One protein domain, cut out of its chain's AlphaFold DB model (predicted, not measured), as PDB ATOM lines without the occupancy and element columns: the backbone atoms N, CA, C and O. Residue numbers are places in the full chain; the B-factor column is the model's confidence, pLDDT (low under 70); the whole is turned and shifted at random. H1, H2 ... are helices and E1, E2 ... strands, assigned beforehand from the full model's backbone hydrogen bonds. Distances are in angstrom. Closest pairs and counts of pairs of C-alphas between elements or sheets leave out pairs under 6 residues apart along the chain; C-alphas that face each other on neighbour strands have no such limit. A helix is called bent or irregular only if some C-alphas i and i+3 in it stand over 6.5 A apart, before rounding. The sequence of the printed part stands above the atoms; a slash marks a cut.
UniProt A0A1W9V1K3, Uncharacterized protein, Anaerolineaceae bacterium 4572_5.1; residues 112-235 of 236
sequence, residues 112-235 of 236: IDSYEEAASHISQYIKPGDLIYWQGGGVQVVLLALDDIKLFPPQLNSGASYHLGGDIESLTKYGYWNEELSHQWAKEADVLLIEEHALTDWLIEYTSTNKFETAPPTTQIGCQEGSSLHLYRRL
ATOM      1  N   ILE A 112     -45.790 -16.022 -49.036       90.25
ATOM      2  CA  ILE A 112     -44.337 -15.845 -49.188       90.25
ATOM      3  C   ILE A 112     -43.655 -15.790 -47.816       90.25
ATOM      4  O   ILE A 112     -42.767 -16.597 -47.560       90.25
ATOM      5  N   ASP A 113     -44.153 -14.952 -46.905       91.56
ATOM      6  CA  ASP A 113     -43.606 -14.815 -45.549       91.56
ATOM      7  C   ASP A 113     -43.578 -16.153 -44.794       91.56
ATOM      8  O   ASP A 113     -42.645 -16.442 -44.050       91.56
ATOM      9  N   SER A 114     -44.598 -17.001 -44.978       92.44
ATOM     10  CA  SER A 114     -44.625 -18.327 -44.348       92.44
ATOM     11  C   SER A 114     -43.570 -19.286 -44.914       92.44
ATOM     12  O   SER A 114     -42.989 -20.057 -44.153       92.44
ATOM     13  N   TYR A 115     -43.280 -19.215 -46.218       94.12
ATOM     14  CA  TYR A 115     -42.206 -19.995 -46.838       94.12
ATOM     15  C   TYR A 115     -40.830 -19.493 -46.405       94.12
ATOM     16  O   TYR A 115     -39.969 -20.312 -46.101       94.12
ATOM     17  N   GLU A 116     -40.624 -18.177 -46.347       94.25
ATOM     18  CA  GLU A 116     -39.363 -17.578 -45.894       94.25
ATOM     19  C   GLU A 116     -39.086 -17.885 -44.418       94.25
ATOM     20  O   GLU A 116     -37.962 -18.240 -44.063       94.25
ATOM     21  N   GLU A 117     -40.109 -17.830 -43.560       95.06
ATOM     22  CA  GLU A 117     -39.982 -18.222 -42.153       95.06
ATOM     23  C   GLU A 117     -39.635 -19.706 -42.015       95.06
ATOM     24  O   GLU A 117     -38.708 -20.055 -41.285       95.06
ATOM     25  N   ALA A 118     -40.338 -20.584 -42.736       95.44
ATOM     26  CA  ALA A 118     -40.057 -22.013 -42.702       95.44
ATOM     27  C   ALA A 118     -38.655 -22.331 -43.228       95.44
ATOM     28  O   ALA A 118     -37.926 -23.078 -42.584       95.44
ATOM     29  N   ALA A 119     -38.257 -21.718 -44.345       95.06
ATOM     30  CA  ALA A 119     -36.918 -21.809 -44.918       95.06
ATOM     31  C   ALA A 119     -35.838 -21.368 -43.919       95.06
ATOM     32  O   ALA A 119     -34.869 -22.092 -43.686       95.06
ATOM     33  N   SER A 120     -36.031 -20.208 -43.285       95.06
ATOM     34  CA  SER A 120     -35.116 -19.685 -42.269       95.06
ATOM     35  C   SER A 120     -35.071 -20.547 -41.009       95.06
ATOM     36  O   SER A 120     -34.067 -20.510 -40.299       95.06
ATOM     37  N   HIS A 121     -36.148 -21.264 -40.686       95.75
ATOM     38  CA  HIS A 121     -36.184 -22.194 -39.562       95.75
ATOM     39  C   HIS A 121     -35.401 -23.466 -39.887       95.75
ATOM     40  O   HIS A 121     -34.505 -23.839 -39.136       95.75
ATOM     41  N   ILE A 122     -35.678 -24.115 -41.022       95.44
ATOM     42  CA  ILE A 122     -35.042 -25.396 -41.371       95.44
ATOM     43  C   ILE A 122     -33.539 -25.257 -41.654       95.44
ATOM     44  O   ILE A 122     -32.773 -26.168 -41.333       95.44
ATOM     45  N   SER A 123     -33.092 -24.111 -42.180       94.31
ATOM     46  CA  SER A 123     -31.672 -23.842 -42.462       94.31
ATOM     47  C   SER A 123     -30.797 -23.771 -41.206       94.31
ATOM     48  O   SER A 123     -29.585 -23.940 -41.290       94.31
ATOM     49  N   GLN A 124     -31.393 -23.582 -40.025       93.62
ATOM     50  CA  GLN A 124     -30.664 -23.615 -38.752       93.62
ATOM     51  C   GLN A 124     -30.280 -25.039 -38.329       93.62
ATOM     52  O   GLN A 124     -29.362 -25.217 -37.528       93.62
ATOM     53  N   TYR A 125     -30.976 -26.053 -38.852       93.50
ATOM     54  CA  TYR A 125     -30.826 -27.451 -38.435       93.50
ATOM     55  C   TYR A 125     -30.176 -28.338 -39.501       93.50
ATOM     56  O   TYR A 125     -29.555 -29.356 -39.171       93.50
ATOM     57  N   ILE A 126     -30.315 -27.960 -40.771       95.44
ATOM     58  CA  ILE A 126     -29.750 -28.670 -41.919       95.44
ATOM     59  C   ILE A 126     -28.388 -28.070 -42.247       95.44
ATOM     60  O   ILE A 126     -28.244 -26.856 -42.380       95.44
ATOM     61  N   LYS A 127     -27.379 -28.927 -42.373       94.94
ATOM     62  CA  LYS A 127     -26.007 -28.531 -42.685       94.94
ATOM     63  C   LYS A 127     -25.719 -28.757 -44.172       94.94
ATOM     64  O   LYS A 127     -26.255 -29.703 -44.752       94.94
ATOM     65  N   PRO A 128     -24.818 -27.959 -44.769       96.50
ATOM     66  CA  PRO A 128     -24.319 -28.237 -46.109       96.50
ATOM     67  C   PRO A 128     -23.771 -29.662 -46.223       96.50
ATOM     68  O   PRO A 128     -23.034 -30.129 -45.350       96.50
ATOM     69  N   GLY A 129     -24.140 -30.349 -47.301       96.12
ATOM     70  CA  GLY A 129     -23.741 -31.718 -47.602       96.12
ATOM     71  C   GLY A 129     -24.620 -32.820 -47.002       96.12
ATOM     72  O   GLY A 129     -24.408 -33.978 -47.386       96.12
ATOM     73  N   ASP A 130     -25.577 -32.488 -46.120       97.31
ATOM     74  CA  ASP A 130     -26.527 -33.450 -45.538       97.31
ATOM     75  C   ASP A 130     -27.356 -34.132 -46.648       97.31
ATOM     76  O   ASP A 130     -27.836 -33.487 -47.592       97.31
ATOM     77  N   LEU A 131     -27.551 -35.449 -46.522       98.19
ATOM     78  CA  LEU A 131     -28.501 -36.213 -47.328       98.19
ATOM     79  C   LEU A 131     -29.889 -36.160 -46.688       98.19
ATOM     80  O   LEU A 131     -30.102 -36.661 -45.584       98.19
ATOM     81  N   ILE A 132     -30.840 -35.568 -47.402       97.75
ATOM     82  CA  ILE A 132     -32.197 -35.329 -46.922       97.75
ATOM     83  C   ILE A 132     -33.150 -36.357 -47.524       97.75
ATOM     84  O   ILE A 132     -33.276 -36.492 -48.743       97.75
ATOM     85  N   TYR A 133     -33.878 -37.038 -46.645       97.88
ATOM     86  CA  TYR A 133     -35.100 -37.743 -46.995       97.88
ATOM     87  C   TYR A 133     -36.257 -36.746 -46.969       97.88
ATOM     88  O   TYR A 133     -36.571 -36.186 -45.916       97.88
ATOM     89  N   TRP A 134     -36.882 -36.529 -48.123       96.88
ATOM     90  CA  TRP A 134     -38.015 -35.622 -48.267       96.88
ATOM     91  C   TRP A 134     -39.317 -36.411 -48.358       96.88
ATOM     92  O   TRP A 134     -39.526 -37.169 -49.305       96.88
ATOM     93  N   GLN A 135     -40.213 -36.200 -47.398       95.69
ATOM     94  CA  GLN A 135     -41.566 -36.746 -47.442       95.69
ATOM     95  C   GLN A 135     -42.575 -35.611 -47.314       95.69
ATOM     96  O   GLN A 135     -43.040 -35.266 -46.232       95.69
ATOM     97  N   GLY A 136     -42.917 -35.042 -48.457       89.81
ATOM     98  CA  GLY A 136     -43.928 -34.007 -48.596       89.81
ATOM     99  C   GLY A 136     -44.421 -33.968 -50.034       89.81
ATOM    100  O   GLY A 136     -44.080 -34.844 -50.829       89.81
ATOM    101  N   GLY A 137     -45.208 -32.964 -50.388       82.44
ATOM    102  CA  GLY A 137     -45.693 -32.754 -51.754       82.44
ATOM    103  C   GLY A 137     -46.274 -31.370 -52.030       82.44
ATOM    104  O   GLY A 137     -46.584 -31.085 -53.187       82.44
ATOM    105  N   GLY A 138     -46.431 -30.530 -51.002       84.62
ATOM    106  CA  GLY A 138     -47.029 -29.200 -51.131       84.62
ATOM    107  C   GLY A 138     -46.048 -28.048 -50.943       84.62
ATOM    108  O   GLY A 138     -46.318 -26.954 -51.437       84.62
ATOM    109  N   VAL A 139     -44.928 -28.271 -50.244       92.12
ATOM    110  CA  VAL A 139     -44.044 -27.178 -49.791       92.12
ATOM    111  C   VAL A 139     -42.574 -27.354 -50.172       92.12
ATOM    112  O   VAL A 139     -41.701 -26.714 -49.594       92.12
ATOM    113  N   GLN A 140     -42.271 -28.155 -51.198       92.62
ATOM    114  CA  GLN A 140     -40.903 -28.450 -51.662       92.62
ATOM    115  C   GLN A 140     -40.064 -27.209 -52.024       92.62
ATOM    116  O   GLN A 140     -38.840 -27.287 -52.072       92.62
ATOM    117  N   VAL A 141     -40.701 -26.054 -52.249       92.69
ATOM    118  CA  VAL A 141     -40.029 -24.768 -52.505       92.69
ATOM    119  C   VAL A 141     -39.079 -24.379 -51.365       92.69
ATOM    120  O   VAL A 141     -38.043 -23.779 -51.634       92.69
ATOM    121  N   VAL A 142     -39.364 -24.770 -50.118       94.56
ATOM    122  CA  VAL A 142     -38.477 -24.504 -48.966       94.56
ATOM    123  C   VAL A 142     -37.083 -25.118 -49.121       94.56
ATOM    124  O   VAL A 142     -36.120 -24.587 -48.578       94.56
ATOM    125  N   LEU A 143     -36.951 -26.202 -49.896       94.75
ATOM    126  CA  LEU A 143     -35.669 -26.865 -50.138       94.75
ATOM    127  C   LEU A 143     -34.701 -25.975 -50.931       94.75
ATOM    128  O   LEU A 143     -33.495 -26.172 -50.842       94.75
ATOM    129  N   LEU A 144     -35.210 -24.983 -51.673       93.88
ATOM    130  CA  LEU A 144     -34.387 -24.038 -52.437       93.88
ATOM    131  C   LEU A 144     -33.578 -23.087 -51.547       93.88
ATOM    132  O   LEU A 144     -32.637 -22.467 -52.033       93.88
ATOM    133  N   ALA A 145     -33.949 -22.950 -50.274       91.88
ATOM    134  CA  ALA A 145     -33.241 -22.108 -49.316       91.88
ATOM    135  C   ALA A 145     -32.084 -22.832 -48.608       91.88
ATOM    136  O   ALA A 145     -31.424 -22.239 -47.755       91.88
ATOM    137  N   LEU A 146     -31.871 -24.115 -48.909       94.56
ATOM    138  CA  LEU A 146     -30.838 -24.931 -48.289       94.56
ATOM    139  C   LEU A 146     -29.598 -24.997 -49.186       94.56
ATOM    140  O   LEU A 146     -29.690 -25.314 -50.372       94.56
ATOM    141  N   ASP A 147     -28.433 -24.747 -48.596       93.19
ATOM    142  CA  ASP A 147     -27.159 -24.739 -49.313       93.19
ATOM    143  C   ASP A 147     -26.566 -26.150 -49.441       93.19
ATOM    144  O   ASP A 147     -26.426 -26.865 -48.449       93.19
ATOM    145  N   ASP A 148     -26.159 -26.524 -50.661       95.25
ATOM    146  CA  ASP A 148     -25.401 -27.753 -50.976       95.25
ATOM    147  C   ASP A 148     -25.993 -29.043 -50.373       95.25
ATOM    148  O   ASP A 148     -25.292 -29.881 -49.805       95.25
ATOM    149  N   ILE A 149     -27.313 -29.205 -50.463       96.44
ATOM    150  CA  ILE A 149     -28.000 -30.405 -49.972       96.44
ATOM    151  C   ILE A 149     -28.001 -31.539 -50.995       96.44
ATOM    152  O   ILE A 149     -27.994 -31.325 -52.210       96.44
ATOM    153  N   LYS A 150     -28.097 -32.771 -50.495       97.69
ATOM    154  CA  LYS A 150     -28.340 -33.962 -51.313       97.69
ATOM    155  C   LYS A 150     -29.752 -34.467 -51.058       97.69
ATOM    156  O   LYS A 150     -30.225 -34.468 -49.927       97.69
ATOM    157  N   LEU A 151     -30.421 -34.913 -52.112       96.06
ATOM    158  CA  LEU A 151     -31.798 -35.401 -52.078       96.06
ATOM    159  C   LEU A 151     -31.910 -36.662 -52.930       96.06
ATOM    160  O   LEU A 151     -31.104 -36.875 -53.836       96.06
ATOM    161  N   PHE A 152     -32.960 -37.446 -52.698       96.31
ATOM    162  CA  PHE A 152     -33.377 -38.514 -53.602       96.31
ATOM    163  C   PHE A 152     -34.303 -37.914 -54.673       96.31
ATOM    164  O   PHE A 152     -35.455 -37.597 -54.365       96.31
ATOM    165  N   PRO A 153     -33.851 -37.729 -55.933       93.81
ATOM    166  CA  PRO A 153     -34.582 -36.931 -56.921       93.81
ATOM    167  C   PRO A 153     -36.047 -37.340 -57.154       93.81
ATOM    168  O   PRO A 153     -36.880 -36.441 -57.284       93.81
ATOM    169  N   PRO A 154     -36.415 -38.641 -57.150       94.00
ATOM    170  CA  PRO A 154     -37.812 -39.047 -57.300       94.00
ATOM    171  C   PRO A 154     -38.753 -38.464 -56.239       94.00
ATOM    172  O   PRO A 154     -39.919 -38.233 -56.549       94.00
ATOM    173  N   GLN A 155     -38.275 -38.174 -55.022       93.44
ATOM    174  CA  GLN A 155     -39.115 -37.648 -53.938       93.44
ATOM    175  C   GLN A 155     -39.620 -36.225 -54.206       93.44
ATOM    176  O   GLN A 155     -40.666 -35.849 -53.682       93.44
ATOM    177  N   LEU A 156     -38.940 -35.440 -55.052       92.56
ATOM    178  CA  LEU A 156     -39.340 -34.057 -55.352       92.56
ATOM    179  C   LEU A 156     -40.728 -33.957 -55.991       92.56
ATOM    180  O   LEU A 156     -41.402 -32.942 -55.830       92.56
ATOM    181  N   ASN A 157     -41.161 -35.004 -56.698       89.50
ATOM    182  CA  ASN A 157     -42.488 -35.063 -57.311       89.50
ATOM    183  C   ASN A 157     -43.500 -35.864 -56.473       89.50
ATOM    184  O   ASN A 157     -44.615 -36.121 -56.927       89.50
ATOM    185  N   SER A 158     -43.130 -36.242 -55.242       88.69
ATOM    186  CA  SER A 158     -44.016 -36.858 -54.253       88.69
ATOM    187  C   SER A 158     -44.875 -37.992 -54.842       88.69
ATOM    188  O   SER A 158     -44.360 -38.905 -55.489       88.69
ATOM    189  N   GLY A 159     -46.195 -37.932 -54.654       87.88
ATOM    190  CA  GLY A 159     -47.152 -38.905 -55.164       87.88
ATOM    191  C   GLY A 159     -47.215 -39.016 -56.691       87.88
ATOM    192  O   GLY A 159     -47.668 -40.042 -57.184       87.88
ATOM    193  N   ALA A 160     -46.744 -38.026 -57.459       89.75
ATOM    194  CA  ALA A 160     -46.758 -38.105 -58.923       89.75
ATOM    195  C   ALA A 160     -45.669 -39.035 -59.489       89.75
ATOM    196  O   ALA A 160     -45.775 -39.475 -60.633       89.75
ATOM    197  N   SER A 161     -44.640 -39.351 -58.698       93.75
ATOM    198  CA  SER A 161     -43.588 -40.326 -59.025       93.75
ATOM    199  C   SER A 161     -43.692 -41.620 -58.203       93.75
ATOM    200  O   SER A 161     -42.846 -42.505 -58.351       93.75
ATOM    201  N   TYR A 162     -44.714 -41.752 -57.351       94.44
ATOM    202  CA  TYR A 162     -44.915 -42.928 -56.507       94.44
ATOM    203  C   TYR A 162     -45.619 -44.064 -57.258       94.44
ATOM    204  O   TYR A 162     -46.644 -43.861 -57.910       94.44
ATOM    205  N   HIS A 163     -45.106 -45.284 -57.110       95.38
ATOM    206  CA  HIS A 163     -45.666 -46.507 -57.673       95.38
ATOM    207  C   HIS A 163     -45.926 -47.554 -56.585       95.38
ATOM    208  O   HIS A 163     -45.157 -47.719 -55.640       95.38
ATOM    209  N   LEU A 164     -47.015 -48.309 -56.749       93.62
ATOM    210  CA  LEU A 164     -47.299 -49.477 -55.920       93.62
ATOM    211  C   LEU A 164     -46.481 -50.674 -56.423       93.62
ATOM    212  O   LEU A 164     -46.695 -51.149 -57.540       93.62
ATOM    213  N   GLY A 165     -45.568 -51.173 -55.587       91.62
ATOM    214  CA  GLY A 165     -44.664 -52.272 -55.941       91.62
ATOM    215  C   GLY A 165     -43.644 -51.872 -57.008       91.62
ATOM    216  O   GLY A 165     -43.232 -50.718 -57.067       91.62
ATOM    217  N   GLY A 166     -43.235 -52.828 -57.844       93.38
ATOM    218  CA  GLY A 166     -42.220 -52.628 -58.881       93.38
ATOM    219  C   GLY A 166     -40.792 -52.894 -58.398       93.38
ATOM    220  O   GLY A 166     -40.503 -52.847 -57.208       93.38
ATOM    221  N   ASP A 167     -39.915 -53.203 -59.349       95.75
ATOM    222  CA  ASP A 167     -38.489 -53.421 -59.108       95.75
ATOM    223  C   ASP A 167     -37.762 -52.088 -58.857       95.75
ATOM    224  O   ASP A 167     -37.908 -51.140 -59.635       95.75
ATOM    225  N   ILE A 168     -36.973 -52.018 -57.782       94.69
ATOM    226  CA  ILE A 168     -36.335 -50.779 -57.315       94.69
ATOM    227  C   ILE A 168     -35.337 -50.202 -58.332       94.69
ATOM    228  O   ILE A 168     -35.268 -48.981 -58.501       94.69
ATOM    229  N   GLU A 169     -34.604 -51.052 -59.058       94.38
ATOM    230  CA  GLU A 169     -33.639 -50.608 -60.073       94.38
ATOM    231  C   GLU A 169     -34.360 -49.987 -61.271       94.38
ATOM    232  O   GLU A 169     -33.994 -48.918 -61.766       94.38
ATOM    233  N   SER A 170     -35.436 -50.632 -61.714       95.81
ATOM    234  CA  SER A 170     -36.275 -50.130 -62.796       95.81
ATOM    235  C   SER A 170     -36.938 -48.805 -62.421       95.81
ATOM    236  O   SER A 170     -36.915 -47.868 -63.217       95.81
ATOM    237  N   LEU A 171     -37.504 -48.697 -61.215       95.69
ATOM    238  CA  LEU A 171     -38.173 -47.476 -60.759       95.69
ATOM    239  C   LEU A 171     -37.204 -46.298 -60.683       95.69
ATOM    240  O   LEU A 171     -37.455 -45.262 -61.302       95.69
ATOM    241  N   THR A 172     -36.071 -46.470 -60.001       92.69
ATOM    242  CA  THR A 172     -35.066 -45.405 -59.856       92.69
ATOM    243  C   THR A 172     -34.520 -44.942 -61.202       92.69
ATOM    244  O   THR A 172     -34.392 -43.736 -61.424       92.69
ATOM    245  N   LYS A 173     -34.292 -45.865 -62.148       94.31
ATOM    246  CA  LYS A 173     -33.862 -45.544 -63.517       94.31
ATOM    247  C   LYS A 173     -34.826 -44.605 -64.251       94.31
ATOM    248  O   LYS A 173     -34.375 -43.801 -65.067       94.31
ATOM    249  N   TYR A 174     -36.126 -44.701 -63.986       95.19
ATOM    250  CA  TYR A 174     -37.153 -43.865 -64.617       95.19
ATOM    251  C   TYR A 174     -37.619 -42.694 -63.742       95.19
ATOM    252  O   TYR A 174     -38.557 -41.992 -64.114       95.19
ATOM    253  N   GLY A 175     -36.959 -42.446 -62.607       94.81
ATOM    254  CA  GLY A 175     -37.322 -41.353 -61.704       94.81
ATOM    255  C   GLY A 175     -38.571 -41.631 -60.860       94.81
ATOM    256  O   GLY A 175     -39.193 -40.692 -60.369       94.81
ATOM    257  N   TYR A 176     -38.935 -42.902 -60.693       96.88
ATOM    258  CA  TYR A 176     -40.030 -43.355 -59.839       96.88
ATOM    259  C   TYR A 176     -39.521 -43.899 -58.504       96.88
ATOM    260  O   TYR A 176     -38.337 -44.201 -58.339       96.88
ATOM    261  N   TRP A 177     -40.437 -44.042 -57.549       96.31
ATOM    262  CA  TRP A 177     -40.157 -44.616 -56.237       96.31
ATOM    263  C   TRP A 177     -41.353 -45.386 -55.684       96.31
ATOM    264  O   TRP A 177     -42.466 -45.281 -56.191       96.31
ATOM    265  N   ASN A 178     -41.114 -46.187 -54.652       96.62
ATOM    266  CA  ASN A 178     -42.127 -46.970 -53.957       96.62
ATOM    267  C   ASN A 178     -41.827 -47.013 -52.446       96.62
ATOM    268  O   ASN A 178     -40.873 -46.394 -51.970       96.62
ATOM    269  N   GLU A 179     -42.642 -47.747 -51.692       95.38
ATOM    270  CA  GLU A 179     -42.484 -47.912 -50.240       95.38
ATOM    271  C   GLU A 179     -41.118 -48.502 -49.845       95.38
ATOM    272  O   GLU A 179     -40.496 -48.046 -48.887       95.38
ATOM    273  N   GLU A 180     -40.605 -49.469 -50.608       96.56
ATOM    274  CA  GLU A 180     -39.312 -50.100 -50.325       96.56
ATOM    275  C   GLU A 180     -38.153 -49.099 -50.436       96.56
ATOM    276  O   GLU A 180     -37.340 -48.984 -49.513       96.56
ATOM    277  N   LEU A 181     -38.129 -48.305 -51.513       97.25
ATOM    278  CA  LEU A 181     -37.165 -47.216 -51.690       97.25
ATOM    279  C   LEU A 181     -37.312 -46.148 -50.606       97.25
ATOM    280  O   LEU A 181     -36.311 -45.678 -50.078       97.25
ATOM    281  N   SER A 182     -38.539 -45.804 -50.216       96.44
ATOM    282  CA  SER A 182     -38.794 -44.857 -49.126       96.44
ATOM    283  C   SER A 182     -38.183 -45.328 -47.800       96.44
ATOM    284  O   SER A 182     -37.456 -44.571 -47.156       96.44
ATOM    285  N   HIS A 183     -38.368 -46.600 -47.432       97.19
ATOM    286  CA  HIS A 183     -37.736 -47.180 -46.244       97.19
ATOM    287  C   HIS A 183     -36.209 -47.237 -46.343       97.19
ATOM    288  O   HIS A 183     -35.524 -47.085 -45.329       97.19
ATOM    289  N   GLN A 184     -35.667 -47.503 -47.531       97.38
ATOM    290  CA  GLN A 184     -34.226 -47.508 -47.763       97.38
ATOM    291  C   GLN A 184     -33.643 -46.097 -47.603       97.38
ATOM    292  O   GLN A 184     -32.741 -45.885 -46.795       97.38
ATOM    293  N   TRP A 185     -34.213 -45.112 -48.288       97.69
ATOM    294  CA  TRP A 185     -33.770 -43.719 -48.260       97.69
ATOM    295  C   TRP A 185     -33.899 -43.090 -46.876       97.69
ATOM    296  O   TRP A 185     -32.989 -42.398 -46.425       97.69
ATOM    297  N   ALA A 186     -34.968 -43.408 -46.143       97.38
ATOM    298  CA  ALA A 186     -35.125 -42.977 -44.757       97.38
ATOM    299  C   ALA A 186     -34.051 -43.557 -43.823       97.38
ATOM    300  O   ALA A 186     -33.809 -42.986 -42.766       97.38
ATOM    301  N   LYS A 187     -33.396 -44.676 -44.170       96.81
ATOM    302  CA  LYS A 187     -32.259 -45.233 -43.409       96.81
ATOM    303  C   LYS A 187     -30.923 -44.624 -43.818       96.81
ATOM    304  O   LYS A 187     -30.038 -44.531 -42.972       96.81
ATOM    305  N   GLU A 188     -30.786 -44.239 -45.080       97.19
ATOM    306  CA  GLU A 188     -29.563 -43.654 -45.641       97.19
ATOM    307  C   GLU A 188     -29.418 -42.163 -45.319       97.19
ATOM    308  O   GLU A 188     -28.302 -41.675 -45.190       97.19
ATOM    309  N   ALA A 189     -30.531 -41.445 -45.170       98.12
ATOM    310  CA  ALA A 189     -30.528 -40.006 -44.943       98.12
ATOM    311  C   ALA A 189     -29.963 -39.598 -43.575       98.12
ATOM    312  O   ALA A 189     -30.213 -40.252 -42.553       98.12
ATOM    313  N   ASP A 190     -29.283 -38.453 -43.564       97.75
ATOM    314  CA  ASP A 190     -28.799 -37.754 -42.372       97.75
ATOM    315  C   ASP A 190     -29.929 -36.985 -41.680       97.75
ATOM    316  O   ASP A 190     -29.966 -36.874 -40.452       97.75
ATOM    317  N   VAL A 191     -30.868 -36.460 -42.471       97.62
ATOM    318  CA  VAL A 191     -32.016 -35.688 -41.993       97.62
ATOM    319  C   VAL A 191     -33.286 -36.190 -42.668       97.62
ATOM    320  O   VAL A 191     -33.337 -36.347 -43.886       97.62
ATOM    321  N   LEU A 192     -34.332 -36.418 -41.876       98.00
ATOM    322  CA  LEU A 192     -35.685 -36.638 -42.375       98.00
ATOM    323  C   LEU A 192     -36.456 -35.327 -42.252       98.00
ATOM    324  O   LEU A 192     -36.603 -34.800 -41.148       98.00
ATOM    325  N   LEU A 193     -36.942 -34.820 -43.382       97.38
ATOM    326  CA  LEU A 193     -37.795 -33.641 -43.458       97.38
ATOM    327  C   LEU A 193     -39.167 -34.069 -43.981       97.38
ATOM    328  O   LEU A 193     -39.294 -34.512 -45.125       97.38
ATOM    329  N   ILE A 194     -40.176 -33.997 -43.114       97.25
ATOM    330  CA  ILE A 194     -41.478 -34.631 -43.334       97.25
ATOM    331  C   ILE A 194     -42.589 -33.603 -43.109       97.25
ATOM    332  O   ILE A 194     -42.639 -32.981 -42.050       97.25
ATOM    333  N   GLU A 195     -43.487 -33.432 -44.078       95.88
ATOM    334  CA  GLU A 195     -44.714 -32.651 -43.880       95.88
ATOM    335  C   GLU A 195     -45.647 -33.368 -42.895       95.88
ATOM    336  O   GLU A 195     -45.809 -34.586 -42.955       95.88
ATOM    337  N   GLU A 196     -46.295 -32.623 -42.002       95.19
ATOM    338  CA  GLU A 196     -47.157 -33.171 -40.946       95.19
ATOM    339  C   GLU A 196     -48.249 -34.097 -41.497       95.19
ATOM    340  O   GLU A 196     -48.457 -35.193 -40.981       95.19
ATOM    341  N   HIS A 197     -48.895 -33.720 -42.601       91.62
ATOM    342  CA  HIS A 197     -49.913 -34.561 -43.236       91.62
ATOM    343  C   HIS A 197     -49.349 -35.830 -43.905       91.62
ATOM    344  O   HIS A 197     -50.118 -36.713 -44.287       91.62
ATOM    345  N   ALA A 198     -48.029 -35.908 -44.085       92.81
ATOM    346  CA  ALA A 198     -47.324 -37.036 -44.679       92.81
ATOM    347  C   ALA A 198     -46.656 -37.946 -43.626       92.81
ATOM    348  O   ALA A 198     -46.036 -38.948 -43.995       92.81
ATOM    349  N   LEU A 199     -46.805 -37.640 -42.329       92.81
ATOM    350  CA  LEU A 199     -46.416 -38.526 -41.232       92.81
ATOM    351  C   LEU A 199     -47.336 -39.751 -41.185       92.81
ATOM    352  O   LEU A 199     -48.468 -39.702 -40.708       92.81
ATOM    353  N   THR A 200     -46.826 -40.872 -41.678       93.12
ATOM    354  CA  THR A 200     -47.459 -42.190 -41.585       93.12
ATOM    355  C   THR A 200     -47.102 -42.889 -40.273       93.12
ATOM    356  O   THR A 200     -46.111 -42.545 -39.625       93.12
ATOM    357  N   ASP A 201     -47.850 -43.937 -39.914       94.00
ATOM    358  CA  ASP A 201     -47.583 -44.739 -38.709       94.00
ATOM    359  C   ASP A 201     -46.136 -45.256 -38.655       94.00
ATOM    360  O   ASP A 201     -45.481 -45.166 -37.617       94.00
ATOM    361  N   TRP A 202     -45.597 -45.728 -39.786       95.44
ATOM    362  CA  TRP A 202     -44.226 -46.238 -39.839       95.44
ATOM    363  C   TRP A 202     -43.181 -45.131 -39.649       95.44
ATOM    364  O   TRP A 202     -42.159 -45.372 -39.011       95.44
ATOM    365  N   LEU A 203     -43.424 -43.913 -40.156       96.12
ATOM    366  CA  LEU A 203     -42.526 -42.773 -39.946       96.12
ATOM    367  C   LEU A 203     -42.569 -42.312 -38.496       96.12
ATOM    368  O   LEU A 203     -41.518 -42.027 -37.926       96.12
ATOM    369  N   ILE A 204     -43.754 -42.281 -37.885       96.06
ATOM    370  CA  ILE A 204     -43.919 -41.961 -36.464       96.06
ATOM    371  C   ILE A 204     -43.153 -42.977 -35.613       96.06
ATOM    372  O   ILE A 204     -42.376 -42.582 -34.743       96.06
ATOM    373  N   GLU A 205     -43.308 -44.275 -35.880       96.06
ATOM    374  CA  GLU A 205     -42.581 -45.329 -35.166       96.06
ATOM    375  C   GLU A 205     -41.064 -45.211 -35.381       96.06
ATOM    376  O   GLU A 205     -40.292 -45.211 -34.420       96.06
ATOM    377  N   TYR A 206     -40.631 -45.048 -36.633       96.31
ATOM    378  CA  TYR A 206     -39.217 -44.974 -36.999       96.31
ATOM    379  C   TYR A 206     -38.513 -43.760 -36.374       96.31
ATOM    380  O   TYR A 206     -37.422 -43.892 -35.810       96.31
ATOM    381  N   THR A 207     -39.154 -42.591 -36.416       95.94
ATOM    382  CA  THR A 207     -38.624 -41.332 -35.861       95.94
ATOM    383  C   THR A 207     -38.706 -41.250 -34.340       95.94
ATOM    384  O   THR A 207     -37.920 -40.527 -33.735       95.94
ATOM    385  N   SER A 208     -39.587 -42.027 -33.699       93.81
ATOM    386  CA  SER A 208     -39.685 -42.106 -32.229       93.81
ATOM    387  C   SER A 208     -38.556 -42.920 -31.580       93.81
ATOM    388  O   SER A 208     -38.493 -43.037 -30.354       93.81
ATOM    389  N   THR A 209     -37.665 -43.512 -32.377       91.00
ATOM    390  CA  THR A 209     -36.495 -44.233 -31.867       91.00
ATOM    391  C   THR A 209     -35.468 -43.269 -31.263       91.00
ATOM    392  O   THR A 209     -35.370 -42.107 -31.644       91.00
ATOM    393  N   ASN A 210     -34.610 -43.758 -30.367       88.75
ATOM    394  CA  ASN A 210     -33.504 -42.978 -29.790       88.75
ATOM    395  C   ASN A 210     -32.356 -42.679 -30.781       88.75
ATOM    396  O   ASN A 210     -31.251 -42.353 -30.355       88.75
ATOM    397  N   LYS A 211     -32.597 -42.843 -32.086       94.50
ATOM    398  CA  LYS A 211     -31.629 -42.620 -33.167       94.50
ATOM    399  C   LYS A 211     -31.729 -41.225 -33.771       94.50
ATOM    400  O   LYS A 211     -30.934 -40.904 -34.650       94.50
ATOM    401  N   PHE A 212     -32.707 -40.433 -33.340       96.75
ATOM    402  CA  PHE A 212     -32.980 -39.122 -33.904       96.75
ATOM    403  C   PHE A 212     -32.982 -38.037 -32.832       96.75
ATOM    404  O   PHE A 212     -33.507 -38.215 -31.734       96.75
ATOM    405  N   GLU A 213     -32.402 -36.899 -33.186       95.62
ATOM    406  CA  GLU A 213     -32.621 -35.620 -32.530       95.62
ATOM    407  C   GLU A 213     -33.747 -34.884 -33.266       95.62
ATOM    408  O   GLU A 213     -33.694 -34.711 -34.485       95.62
ATOM    409  N   THR A 214     -34.774 -34.461 -32.530       95.06
ATOM    410  CA  THR A 214     -35.964 -33.814 -33.101       95.06
ATOM    411  C   THR A 214     -35.905 -32.310 -32.874       95.06
ATOM    412  O   THR A 214     -35.816 -31.856 -31.731       95.06
ATOM    413  N   ALA A 215     -36.006 -31.534 -33.953       94.69
ATOM    414  CA  ALA A 215     -36.167 -30.086 -33.864       94.69
ATOM    415  C   ALA A 215     -37.650 -29.709 -33.666       94.69
ATOM    416  O   ALA A 215     -38.540 -30.488 -34.028       94.69
ATOM    417  N   PRO A 216     -37.955 -28.517 -33.121       95.75
ATOM    418  CA  PRO A 216     -39.315 -27.991 -33.146       95.75
ATOM    419  C   PRO A 216     -39.845 -27.940 -34.589       95.75
ATOM    420  O   PRO A 216     -39.092 -27.536 -35.483       95.75
ATOM    421  N   PRO A 217     -41.111 -28.327 -34.834       95.75
ATOM    422  CA  PRO A 217     -41.691 -28.230 -36.166       95.75
ATOM    423  C   PRO A 217     -41.802 -26.765 -36.599       95.75
ATOM    424  O   PRO A 217     -41.869 -25.862 -35.757       95.75
ATOM    425  N   THR A 218     -41.837 -26.524 -37.908       95.44
ATOM    426  CA  THR A 218     -42.118 -25.179 -38.429       95.44
ATOM    427  C   THR A 218     -43.541 -24.750 -38.072       95.44
ATOM    428  O   THR A 218     -44.401 -25.558 -37.713       95.44
ATOM    429  N   THR A 219     -43.836 -23.464 -38.241       92.81
ATOM    430  CA  THR A 219     -45.228 -23.025 -38.358       92.81
ATOM    431  C   THR A 219     -45.852 -23.581 -39.647       92.81
ATOM    432  O   THR A 219     -45.160 -24.114 -40.521       92.81
ATOM    433  N   GLN A 220     -47.179 -23.502 -39.750       91.38
ATOM    434  CA  GLN A 220     -47.896 -23.879 -40.968       91.38
ATOM    435  C   GLN A 220     -47.397 -23.049 -42.164       91.38
ATOM    436  O   GLN A 220     -47.255 -21.827 -42.059       91.38
ATOM    437  N   ILE A 221     -47.164 -23.713 -43.296       91.50
ATOM    438  CA  ILE A 221     -46.596 -23.120 -44.507       91.50
ATOM    439  C   ILE A 221     -47.710 -22.914 -45.539       91.50
ATOM    440  O   ILE A 221     -48.386 -23.842 -45.983       91.50
ATOM    441  N   GLY A 222     -47.918 -21.667 -45.942       87.69
ATOM    442  CA  GLY A 222     -49.026 -21.276 -46.805       87.69
ATOM    443  C   GLY A 222     -50.394 -21.555 -46.173       87.69
ATOM    444  O   GLY A 222     -50.572 -21.535 -44.954       87.69
ATOM    445  N   CYS A 223     -51.391 -21.811 -47.021       81.00
ATOM    446  CA  CYS A 223     -52.773 -22.000 -46.579       81.00
ATOM    447  C   CYS A 223     -53.162 -23.475 -46.346       81.00
ATOM    448  O   CYS A 223     -54.326 -23.760 -46.066       81.00
ATOM    449  N   GLN A 224     -52.234 -24.423 -46.497       79.62
ATOM    450  CA  GLN A 224     -52.545 -25.849 -46.392       79.62
ATOM    451  C   GLN A 224     -52.433 -26.323 -44.938       79.62
ATOM    452  O   GLN A 224     -51.390 -26.162 -44.309       79.62
ATOM    453  N   GLU A 225     -53.495 -26.928 -44.403       83.75
ATOM    454  CA  GLU A 225     -53.447 -27.611 -43.104       83.75
ATOM    455  C   GLU A 225     -52.467 -28.795 -43.153       83.75
ATOM    456  O   GLU A 225     -52.408 -29.522 -44.149       83.75
ATOM    457  N   GLY A 226     -51.692 -28.992 -42.083       89.19
ATOM    458  CA  GLY A 226     -50.691 -30.063 -42.007       89.19
ATOM    459  C   GLY A 226     -49.491 -29.876 -42.947       89.19
ATOM    460  O   GLY A 226     -48.836 -30.848 -43.313       89.19
ATOM    461  N   SER A 227     -49.221 -28.644 -43.378       92.44
ATOM    462  CA  SER A 227     -48.028 -28.261 -44.154       92.44
ATOM    463  C   SER A 227     -46.817 -27.917 -43.283       92.44
ATOM    464  O   SER A 227     -45.779 -27.507 -43.800       92.44
ATOM    465  N   SER A 228     -46.947 -28.029 -41.957       95.31
ATOM    466  CA  SER A 228     -45.813 -27.845 -41.058       95.31
ATOM    467  C   SER A 228     -44.772 -28.940 -41.312       95.31
ATOM    468  O   SER A 228     -45.109 -30.069 -41.677       95.31
ATOM    469  N   LEU A 229     -43.495 -28.599 -41.164       97.19
ATOM    470  CA  LEU A 229     -42.390 -29.519 -41.392       97.19
ATOM    471  C   LEU A 229     -41.841 -30.021 -40.068       97.19
ATOM    472  O   LEU A 229     -41.427 -29.240 -39.211       97.19
ATOM    473  N   HIS A 230     -41.782 -31.339 -39.950       97.50
ATOM    474  CA  HIS A 230     -41.095 -32.051 -38.890       97.50
ATOM    475  C   HIS A 230     -39.690 -32.421 -39.354       97.50
ATOM    476  O   HIS A 230     -39.507 -32.973 -40.443       97.50
ATOM    477  N   LEU A 231     -38.703 -32.124 -38.513       97.25
ATOM    478  CA  LEU A 231     -37.296 -32.358 -38.807       97.25
ATOM    479  C   LEU A 231     -36.686 -33.307 -37.776       97.25
ATOM    480  O   LEU A 231     -36.721 -33.048 -36.570       97.25
ATOM    481  N   TYR A 232     -36.093 -34.386 -38.282       97.75
ATOM    482  CA  TYR A 232     -35.439 -35.423 -37.490       97.75
ATOM    483  C   TYR A 232     -34.015 -35.617 -37.995       97.75
ATOM    484  O   TYR A 232     -33.804 -36.076 -39.117       97.75
ATOM    485  N   ARG A 233     -33.025 -35.282 -37.170       96.62
ATOM    486  CA  ARG A 233     -31.611 -35.470 -37.494       96.62
ATOM    487  C   ARG A 233     -31.120 -36.798 -36.941       96.62
ATOM    488  O   ARG A 233     -31.302 -37.076 -35.760       96.62
ATOM    489  N   ARG A 234     -30.470 -37.611 -37.770       96.31
ATOM    490  CA  ARG A 234     -29.870 -38.871 -37.334       96.31
ATOM    491  C   ARG A 234     -28.683 -38.606 -36.407       96.31
ATOM    492  O   ARG A 234     -27.813 -37.789 -36.707       96.31
ATOM    493  N   LEU A 235     -28.651 -39.324 -35.289       93.50
ATOM    494  CA  LEU A 235     -27.500 -39.375 -34.396       93.50
ATOM    495  C   LEU A 235     -26.425 -40.321 -34.968       93.50
ATOM    496  O   LEU A 235     -26.787 -41.336 -35.568       93.50
TER     497      LEU A 235
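This is residues 112 to 235 of the 236 residues of an uncharacterized protein of Anaerolineaceae bacterium 4572_5.1 (UniProt A0A1W9V1K3). A small twisted sheet of four strands is the core, with short helices set round it: H5 packs along E1 on one side, with H6 near H5, while the touching pair H1 and H2 lies toward the opposite side. H3 is beside the edge strand E1, and H4 is farther out, away from the sheet. The 124 printed residues hold six named helices and four named strands, in the order H1 E1 H2 H3 H4 H5 E2 H6 E3 E4. The sheet, E1 E2 E4 E3, is mixed, and the class is mixed, helices and strands. The whole is compact, with a radius of gyration of the C-alphas of 13.9 A, and rounded, spanning 40 by 32 by 29 A.

H1, residues 112 to 122, touches H2, residues 140 to 145, with the C-alphas of Ala 119 and Val 142 closest at 5.1 A; they run the same way at a steep tilt of 68 degrees, only just short of about perpendicular. E1, residues 131 to 135, is parallel to E2, residues 191 to 195, with N 133 and O 191 2.9 A apart. H3, residues 153 to 160, is irregular, C-alphas 156 and 159 being 9.2 A apart, and only grazes the sheet. H4, residues 168 to 173, is not on the sheet. H5, residues 179 to 188, is on the sheet at a height over the sheet of 10.1 A, over E1 and along the strands, at 27 degrees to E1 on the local plane. E1, H2 to H5 and E2 form a strand-helix-strand unit, two parallel neighbour strands with helices between. H6, residues 201 to 207, only grazes the sheet. E2, H6 and E3, residues 212 to 214, form a split unit, with E4, residues 229 to 234, between its strands and a right-handed crossover. E4 is antiparallel to E2, N 192 and O 232 being 2.8 A apart, and to E3, its hairpin partner, N 213 and O 233 being 2.8 A apart. Every O i to N i+4 pair is within hydrogen-bond range in H1, H4, H5 and H6; H2 has 0 of 2 and H3 0 of 4, against 3 of 3 and 4 of 5 O i to N i+3 pairs.

H1 begins at C-alpha 112 (-44.337, -15.845, -49.188) and is 15.5 A long. H5 measures 14.4 A, E1 13.1 A and E2 13.2 A. E4, 16.1 A long, ends at C-alpha 234 (-29.870, -38.871, -37.334).

The farthest C-alphas, of Asp 113 and Asp 167, are 41.2 A apart. The printed part has no cut. The link from E3 to E4, residues 215 to 228, is long. The mean pLDDT of the printed part is 94.2, and no printed residue is under 70.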